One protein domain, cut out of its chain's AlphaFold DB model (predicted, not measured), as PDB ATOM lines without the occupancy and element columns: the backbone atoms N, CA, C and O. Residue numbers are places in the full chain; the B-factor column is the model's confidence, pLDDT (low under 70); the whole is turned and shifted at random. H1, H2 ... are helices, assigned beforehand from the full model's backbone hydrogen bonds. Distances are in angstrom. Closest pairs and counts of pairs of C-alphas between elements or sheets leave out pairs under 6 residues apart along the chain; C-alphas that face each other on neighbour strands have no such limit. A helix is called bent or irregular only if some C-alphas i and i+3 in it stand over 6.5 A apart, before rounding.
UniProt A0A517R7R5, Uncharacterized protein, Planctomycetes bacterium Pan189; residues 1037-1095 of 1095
ATOM      1  N   PRO A1037      55.338 -53.744  -7.126       94.25
ATOM      2  CA  PRO A1037      53.879 -53.892  -7.163       94.25
ATOM      3  C   PRO A1037      53.137 -52.548  -7.178       94.25
ATOM      4  O   PRO A1037      52.051 -52.454  -7.752       94.25
ATOM      5  N   ASP A1038      53.734 -51.503  -6.599       93.38
ATOM      6  CA  ASP A1038      53.154 -50.159  -6.560       93.38
ATOM      7  C   ASP A1038      53.112 -49.521  -7.962       93.38
ATOM      8  O   ASP A1038      52.155 -48.814  -8.276       93.38
ATOM      9  N   GLN A1039      54.070 -49.830  -8.850       92.19
ATOM     10  CA  GLN A1039      54.025 -49.411 -10.258       92.19
ATOM     11  C   GLN A1039      52.814 -50.011 -11.001       92.19
ATOM     12  O   GLN A1039      52.126 -49.308 -11.744       92.19
ATOM     13  N   ILE A1040      52.524 -51.297 -10.777       95.44
ATOM     14  CA  ILE A1040      51.380 -51.994 -11.392       95.44
ATOM     15  C   ILE A1040      50.060 -51.424 -10.845       95.44
ATOM     16  O   ILE A1040      49.131 -51.150 -11.609       95.44
ATOM     17  N   ALA A1041      49.988 -51.200  -9.527       95.81
ATOM     18  CA  ALA A1041      48.831 -50.593  -8.875       95.81
ATOM     19  C   ALA A1041      48.574 -49.156  -9.361       95.81
ATOM     20  O   ALA A1041      47.421 -48.803  -9.618       95.81
ATOM     21  N   ARG A1042      49.630 -48.352  -9.558       95.94
ATOM     22  CA  ARG A1042      49.545 -46.991 -10.104       95.94
ATOM     23  C   ARG A1042      48.957 -46.967 -11.506       95.94
ATOM     24  O   ARG A1042      47.936 -46.325 -11.705       95.94
ATOM     25  N   ASN A1043      49.539 -47.712 -12.448       95.69
ATOM     26  CA  ASN A1043      49.037 -47.771 -13.824       95.69
ATOM     27  C   ASN A1043      47.556 -48.181 -13.875       95.69
ATOM     28  O   ASN A1043      46.771 -47.609 -14.623       95.69
ATOM     29  N   MET A1044      47.146 -49.148 -13.049       96.88
ATOM     30  CA  MET A1044      45.742 -49.551 -12.985       96.88
ATOM     31  C   MET A1044      44.837 -48.471 -12.369       96.88
ATOM     32  O   MET A1044      43.712 -48.281 -12.835       96.88
ATOM     33  N   THR A1045      45.327 -47.758 -11.350       97.44
ATOM     34  CA  THR A1045      44.649 -46.603 -10.742       97.44
ATOM     35  C   THR A1045      44.443 -45.513 -11.787       97.44
ATOM     36  O   THR A1045      43.306 -45.135 -12.035       97.44
ATOM     37  N   GLU A1046      45.501 -45.106 -12.491       96.38
ATOM     38  CA  GLU A1046      45.451 -44.132 -13.586       96.38
ATOM     39  C   GLU A1046      44.465 -44.548 -14.689       96.38
ATOM     40  O   GLU A1046      43.654 -43.729 -15.116       96.38
ATOM     41  N   LYS A1047      44.468 -45.815 -15.128       97.12
ATOM     42  CA  LYS A1047      43.555 -46.317 -16.177       97.12
ATOM     43  C   LYS A1047      42.087 -46.300 -15.735       97.12
ATOM     44  O   LYS A1047      41.239 -45.833 -16.493       97.12
ATOM     45  N   LEU A1048      41.767 -46.780 -14.528       97.31
ATOM     46  CA  LEU A1048      40.391 -46.753 -14.007       97.31
ATOM     47  C   LEU A1048      39.919 -45.330 -13.702       97.31
ATOM     48  O   LEU A1048      38.786 -44.986 -14.027       97.31
ATOM     49  N   MET A1049      40.791 -44.493 -13.139       95.38
ATOM     50  CA  MET A1049      40.520 -43.085 -12.858       95.38
ATOM     51  C   MET A1049      40.260 -42.315 -14.157       95.38
ATOM     52  O   MET A1049      39.225 -41.666 -14.258       95.38
ATOM     53  N   THR A1050      41.100 -42.493 -15.188       95.62
ATOM     54  CA  THR A1050      40.897 -41.932 -16.541       95.62
ATOM     55  C   THR A1050      39.517 -42.273 -17.094       95.62
ATOM     56  O   THR A1050      38.832 -41.405 -17.628       95.62
ATOM     57  N   TYR A1051      39.088 -43.530 -16.959       96.06
ATOM     58  CA  TYR A1051      37.777 -43.977 -17.430       96.06
ATOM     59  C   TYR A1051      36.615 -43.412 -16.584       96.06
ATOM     60  O   TYR A1051      35.558 -43.090 -17.125       96.06
ATOM     61  N   ALA A1052      36.814 -43.235 -15.272       94.25
ATOM     62  CA  ALA A1052      35.809 -42.717 -14.341       94.25
ATOM     63  C   ALA A1052      35.588 -41.193 -14.448       94.25
ATOM     64  O   ALA A1052      34.442 -40.743 -14.426       94.25
ATOM     65  N   ILE A1053      36.660 -40.399 -14.582       91.50
ATOM     66  CA  ILE A1053      36.605 -38.920 -14.692       91.50
ATOM     67  C   ILE A1053      36.698 -38.412 -16.139       91.50
ATOM     68  O   ILE A1053      36.551 -37.220 -16.401       91.50
ATOM     69  N   ALA A1054      36.938 -39.317 -17.088       92.56
ATOM     70  CA  ALA A1054      36.926 -39.078 -18.528       92.56
ATOM     71  C   ALA A1054      37.882 -37.981 -19.052       92.56
ATOM     72  O   ALA A1054      37.643 -37.376 -20.103       92.56
ATOM     73  N   ARG A1055      39.002 -37.786 -18.353       92.25
ATOM     74  CA  ARG A1055      40.212 -37.076 -18.800       92.25
ATOM     75  C   ARG A1055      41.444 -37.866 -18.363       92.25
ATOM     76  O   ARG A1055      41.348 -38.676 -17.445       92.25
ATOM     77  N   GLY A1056      42.593 -37.627 -18.992       89.56
ATOM     78  CA  GLY A1056      43.858 -38.172 -18.497       89.56
ATOM     79  C   GLY A1056      44.222 -37.636 -17.100       89.56
ATOM     80  O   GLY A1056      43.767 -36.544 -16.733       89.56
ATOM     81  N   PRO A1057      45.044 -38.373 -16.327       87.88
ATOM     82  CA  PRO A1057      45.593 -37.882 -15.070       87.88
ATOM     83  C   PRO A1057      46.568 -36.729 -15.337       87.88
ATOM     84  O   PRO A1057      47.350 -36.773 -16.292       87.88
ATOM     85  N   SER A1058      46.525 -35.708 -14.485       88.00
ATOM     86  CA  SER A1058      47.452 -34.574 -14.486       88.00
ATOM     87  C   SER A1058      48.444 -34.686 -13.321       88.00
ATOM     88  O   SER A1058      48.312 -35.561 -12.460       88.00
ATOM     89  N   HIS A1059      49.433 -33.792 -13.242       87.81
ATOM     90  CA  HIS A1059      50.266 -33.685 -12.043       87.81
ATOM     91  C   HIS A1059      49.423 -33.281 -10.819       87.81
ATOM     92  O   HIS A1059      49.679 -33.756  -9.718       87.81
ATOM     93  N   GLY A1060      48.354 -32.498 -11.003       87.75
ATOM     94  CA  GLY A1060      47.408 -32.144  -9.934       87.75
ATOM     95  C   GLY A1060      46.614 -33.322  -9.337       87.75
ATOM     96  O   GLY A1060      46.052 -33.183  -8.251       87.75
ATOM     97  N   ASP A1061      46.585 -34.487  -9.997       90.00
ATOM     98  CA  ASP A1061      46.004 -35.723  -9.446       90.00
ATOM     99  C   ASP A1061      47.031 -36.602  -8.712       90.00
ATOM    100  O   ASP A1061      46.649 -37.511  -7.973       90.00
ATOM    101  N   GLU A1062      48.333 -36.363  -8.913       89.62
ATOM    102  CA  GLU A1062      49.406 -37.251  -8.452       89.62
ATOM    103  C   GLU A1062      49.341 -37.551  -6.936       89.62
ATOM    104  O   GLU A1062      49.427 -38.731  -6.586       89.62
ATOM    105  N   PRO A1063      49.104 -36.578  -6.026       89.00
ATOM    106  CA  PRO A1063      49.009 -36.850  -4.587       89.00
ATOM    107  C   PRO A1063      47.824 -37.748  -4.194       89.00
ATOM    108  O   PRO A1063      47.959 -38.580  -3.295       89.00
ATOM    109  N   GLU A1064      46.676 -37.624  -4.868       90.94
ATOM    110  CA  GLU A1064      45.508 -38.474  -4.595       90.94
ATOM    111  C   GLU A1064      45.714 -39.884  -5.167       90.94
ATOM    112  O   GLU A1064      45.316 -40.867  -4.547       90.94
ATOM    113  N   ILE A1065      46.428 -40.015  -6.291       93.38
ATOM    114  CA  ILE A1065      46.847 -41.318  -6.824       93.38
ATOM    115  C   ILE A1065      47.772 -42.039  -5.825       93.38
ATOM    116  O   ILE A1065      47.540 -43.216  -5.545       93.38
ATOM    117  N   GLU A1066      48.759 -41.360  -5.218       91.56
ATOM    118  CA  GLU A1066      49.565 -41.934  -4.116       91.56
ATOM    119  C   GLU A1066      48.674 -42.375  -2.937       91.56
ATOM    120  O   GLU A1066      48.823 -43.482  -2.409       91.56
ATOM    121  N   HIS A1067      47.720 -41.526  -2.536       93.12
ATOM    122  CA  HIS A1067      46.817 -41.776  -1.412       93.12
ATOM    123  C   HIS A1067      45.925 -43.007  -1.645       93.12
ATOM    124  O   HIS A1067      45.801 -43.861  -0.762       93.12
ATOM    125  N   ILE A1068      45.351 -43.141  -2.843       95.56
ATOM    126  CA  ILE A1068      44.576 -44.311  -3.270       95.56
ATOM    127  C   ILE A1068      45.453 -45.571  -3.252       95.56
ATOM    128  O   ILE A1068      45.032 -46.584  -2.687       95.56
ATOM    129  N   ILE A1069      46.676 -45.517  -3.799       94.94
ATOM    130  CA  ILE A1069      47.598 -46.666  -3.831       94.94
ATOM    131  C   ILE A1069      47.883 -47.176  -2.415       94.94
ATOM    132  O   ILE A1069      47.726 -48.373  -2.179       94.94
ATOM    133  N   GLU A1070      48.236 -46.315  -1.455       94.75
ATOM    134  CA  GLU A1070      48.556 -46.748  -0.083       94.75
ATOM    135  C   GLU A1070      47.347 -47.360   0.657       94.75
ATOM    136  O   GLU A1070      47.482 -48.396   1.321       94.75
ATOM    137  N   LYS A1071      46.131 -46.821   0.481       95.38
ATOM    138  CA  LYS A1071      44.905 -47.454   1.015       95.38
ATOM    139  C   LYS A1071      44.673 -48.841   0.406       95.38
ATOM    140  O   LYS A1071      44.407 -49.811   1.122       95.38
ATOM    141  N   VAL A1072      44.782 -48.939  -0.920       96.44
ATOM    142  CA  VAL A1072      44.522 -50.151  -1.716       96.44
ATOM    143  C   VAL A1072      45.569 -51.234  -1.421       96.44
ATOM    144  O   VAL A1072      45.218 -52.399  -1.230       96.44
ATOM    145  N   LYS A1073      46.834 -50.851  -1.245       96.06
ATOM    146  CA  LYS A1073      47.959 -51.658  -0.737       96.06
ATOM    147  C   LYS A1073      47.691 -52.210   0.664       96.06
ATOM    148  O   LYS A1073      47.818 -53.416   0.880       96.06
ATOM    149  N   GLY A1074      47.161 -51.381   1.568       94.25
ATOM    150  CA  GLY A1074      46.620 -51.801   2.870       94.25
ATOM    151  C   GLY A1074      45.462 -52.816   2.802       94.25
ATOM    152  O   GLY A1074      45.093 -53.400   3.823       94.25
ATOM    153  N   LYS A1075      44.907 -53.067   1.607       95.81
ATOM    154  CA  LYS A1075      43.899 -54.096   1.293       95.81
ATOM    155  C   LYS A1075      44.396 -55.116   0.248       95.81
ATOM    156  O   LYS A1075      43.597 -55.647  -0.519       95.81
ATOM    157  N   ASN A1076      45.702 -55.412   0.223       95.88
ATOM    158  CA  ASN A1076      46.333 -56.390  -0.684       95.88
ATOM    159  C   ASN A1076      46.147 -56.067  -2.186       95.88
ATOM    160  O   ASN A1076      46.083 -56.955  -3.040       95.88
ATOM    161  N   TYR A1077      46.053 -54.779  -2.507       97.75
ATOM    162  CA  TYR A1077      45.757 -54.243  -3.832       97.75
ATOM    163  C   TYR A1077      44.430 -54.749  -4.430       97.75
ATOM    164  O   TYR A1077      44.401 -55.144  -5.586       97.75
ATOM    165  N   GLY A1078      43.337 -54.810  -3.665       98.19
ATOM    166  CA  GLY A1078      42.053 -55.332  -4.163       98.19
ATOM    167  C   GLY A1078      41.379 -54.459  -5.240       98.19
ATOM    168  O   GLY A1078      41.162 -53.267  -5.024       98.19
ATOM    169  N   LEU A1079      40.980 -55.046  -6.379       98.44
ATOM    170  CA  LEU A1079      40.346 -54.326  -7.505       98.44
ATOM    171  C   LEU A1079      39.038 -53.601  -7.128       98.44
ATOM    172  O   LEU A1079      38.814 -52.464  -7.538       98.44
ATOM    173  N   ARG A1080      38.174 -54.234  -6.327       98.19
ATOM    174  CA  ARG A1080      36.913 -53.623  -5.861       98.19
ATOM    175  C   ARG A1080      37.188 -52.491  -4.870       98.19
ATOM    176  O   ARG A1080      36.491 -51.485  -4.880       98.19
ATOM    177  N   THR A1081      38.242 -52.632  -4.062       98.50
ATOM    178  CA  THR A1081      38.719 -51.567  -3.162       98.50
ATOM    179  C   THR A1081      39.196 -50.356  -3.960       98.50
ATOM    180  O   THR A1081      38.840 -49.238  -3.610       98.50
ATOM    181  N   LEU A1082      39.933 -50.563  -5.058       98.56
ATOM    182  CA  LEU A1082      40.367 -49.471  -5.933       98.56
ATOM    183  C   LEU A1082      39.178 -48.676  -6.503       98.56
ATOM    184  O   LEU A1082      39.217 -47.452  -6.495       98.56
ATOM    185  N   ILE A1083      38.102 -49.345  -6.930       98.50
ATOM    186  CA  ILE A1083      36.885 -48.659  -7.404       98.50
ATOM    187  C   ILE A1083      36.252 -47.809  -6.290       98.50
ATOM    188  O   ILE A1083      35.917 -46.653  -6.537       98.50
ATOM    189  N   HIS A1084      36.138 -48.339  -5.067       98.50
ATOM    190  CA  HIS A1084      35.622 -47.580  -3.916       98.50
ATOM    191  C   HIS A1084      36.486 -46.365  -3.565       98.50
ATOM    192  O   HIS A1084      35.944 -45.292  -3.318       98.50
ATOM    193  N   GLU A1085      37.814 -46.498  -3.566       98.06
ATOM    194  CA  GLU A1085      38.712 -45.385  -3.229       98.06
ATOM    195  C   GLU A1085      38.809 -44.334  -4.348       98.06
ATOM    196  O   GLU A1085      38.921 -43.154  -4.034       98.06
ATOM    197  N   ILE A1086      38.676 -44.716  -5.627       97.25
ATOM    198  CA  ILE A1086      38.506 -43.755  -6.735       97.25
ATOM    199  C   ILE A1086      37.192 -42.983  -6.569       97.25
ATOM    200  O   ILE A1086      37.194 -41.757  -6.630       97.25
ATOM    201  N   VAL A1087      36.072 -43.673  -6.325       96.81
ATOM    202  CA  VAL A1087      34.750 -43.034  -6.188       96.81
ATOM    203  C   VAL A1087      34.663 -42.137  -4.946       96.81
ATOM    204  O   VAL A1087      33.977 -41.120  -4.976       96.81
ATOM    205  N   ALA A1088      35.376 -42.478  -3.873       95.50
ATOM    206  CA  ALA A1088      35.460 -41.672  -2.656       95.50
ATOM    207  C   ALA A1088      36.560 -40.585  -2.688       95.50
ATOM    208  O   ALA A1088      36.784 -39.939  -1.662       95.50
ATOM    209  N   SER A1089      37.260 -40.400  -3.816       93.31
ATOM    210  CA  SER A1089      38.331 -39.403  -3.957       93.31
ATOM    211  C   SER A1089      37.790 -37.996  -4.267       93.31
ATOM    212  O   SER A1089      36.778 -37.878  -4.971       93.31
ATOM    213  N   PRO A1090      38.481 -36.917  -3.842       88.56
ATOM    214  CA  PRO A1090      38.133 -35.546  -4.226       88.56
ATOM    215  C   PRO A1090      38.019 -35.363  -5.746       88.56
ATOM    216  O   PRO A1090      37.054 -34.788  -6.228       88.56
ATOM    217  N   THR A1091      38.925 -35.949  -6.540       88.56
ATOM    218  CA  THR A1091      38.888 -35.832  -8.011       88.56
ATOM    219  C   THR A1091      37.652 -36.486  -8.666       88.56
ATOM    220  O   THR A1091      37.315 -36.136  -9.798       88.56
ATOM    221  N   PHE A1092      36.928 -37.385  -7.987       91.31
ATOM    222  CA  PHE A1092      35.646 -37.917  -8.480       91.31
ATOM    223  C   PHE A1092      34.418 -37.166  -7.925       91.31
ATOM    224  O   PHE A1092      33.387 -37.064  -8.605       91.31
ATOM    225  N   LEU A1093      34.512 -36.640  -6.701       89.06
ATOM    226  CA  LEU A1093      33.427 -35.942  -6.001       89.06
ATOM    227  C   LEU A1093      33.336 -34.454  -6.380       89.06
ATOM    228  O   LEU A1093      32.261 -33.989  -6.768       89.06
ATOM    229  N   ASP A1094      34.459 -33.745  -6.340       70.69
ATOM    230  CA  ASP A1094      34.576 -32.288  -6.449       70.69
ATOM    231  C   ASP A1094      34.841 -31.871  -7.910       70.69
ATOM    232  O   ASP A1094      35.927 -31.413  -8.266       70.69
ATOM    233  N   GLY A1095      33.858 -32.133  -8.782       55.19
ATOM    234  CA  GLY A1095      33.970 -32.022 -10.249       55.19
ATOM    235  C   GLY A1095      33.881 -30.622 -10.852       55.19
ATOM    236  O   GLY A1095      33.042 -29.808 -10.410       55.19
TER     237      GLY A1095
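Overview. This is residues 1037 to 1095 of the 1095 residues of an uncharacterized protein of Planctomycetes bacterium Pan189 (UniProt A0A517R7R5). Three helices, H1, H2 and H3, pack in a triangle, crossed at steep tilts, with short H4 at one end. It is all helix, 59 printed residues with four named helices in chain order, compact with a radius of gyration of the C-alphas of 10.2 A, spanning 29 by 19 by 18 A.

Arrangement. Start at H1, residues 1037 to 1053; it touches H2, residues 1059 to 1073, opposite ways at 59 degrees, closest C-alphas Ala 1041 and Ile 1069, 6.5 A. With residues 1045 to 1049 alone, H1 touches H3, residues 1079 to 1087, closest C-alphas Met 1049 and Ile 1086, 6.5 A. H2 and H3 form a helical hairpin, at a steep tilt of 40 degrees. H4, residues 1090 to 1093, only just touches H1, with 3 pairs of C-alphas within 8 A. Every O i to N i+4 pair is within hydrogen-bond range in H1 and H3, 9 of 11 in H2; H4 is too short for one.

Along the chain. Find C-alpha 1037 at (53.879, -53.892, -7.163); H1 runs 24.1 A, irregular H2 21.4 A, with C-alphas 1060 and 1063 7.3 A apart, H3 12.7 A, and H4 5.0 A to C-alpha 1093 at (33.427, -35.942, -6.001).

Size, cuts and confidence. The printed part has no cut; its three links are tight. Residue 1095 is under pLDDT 70.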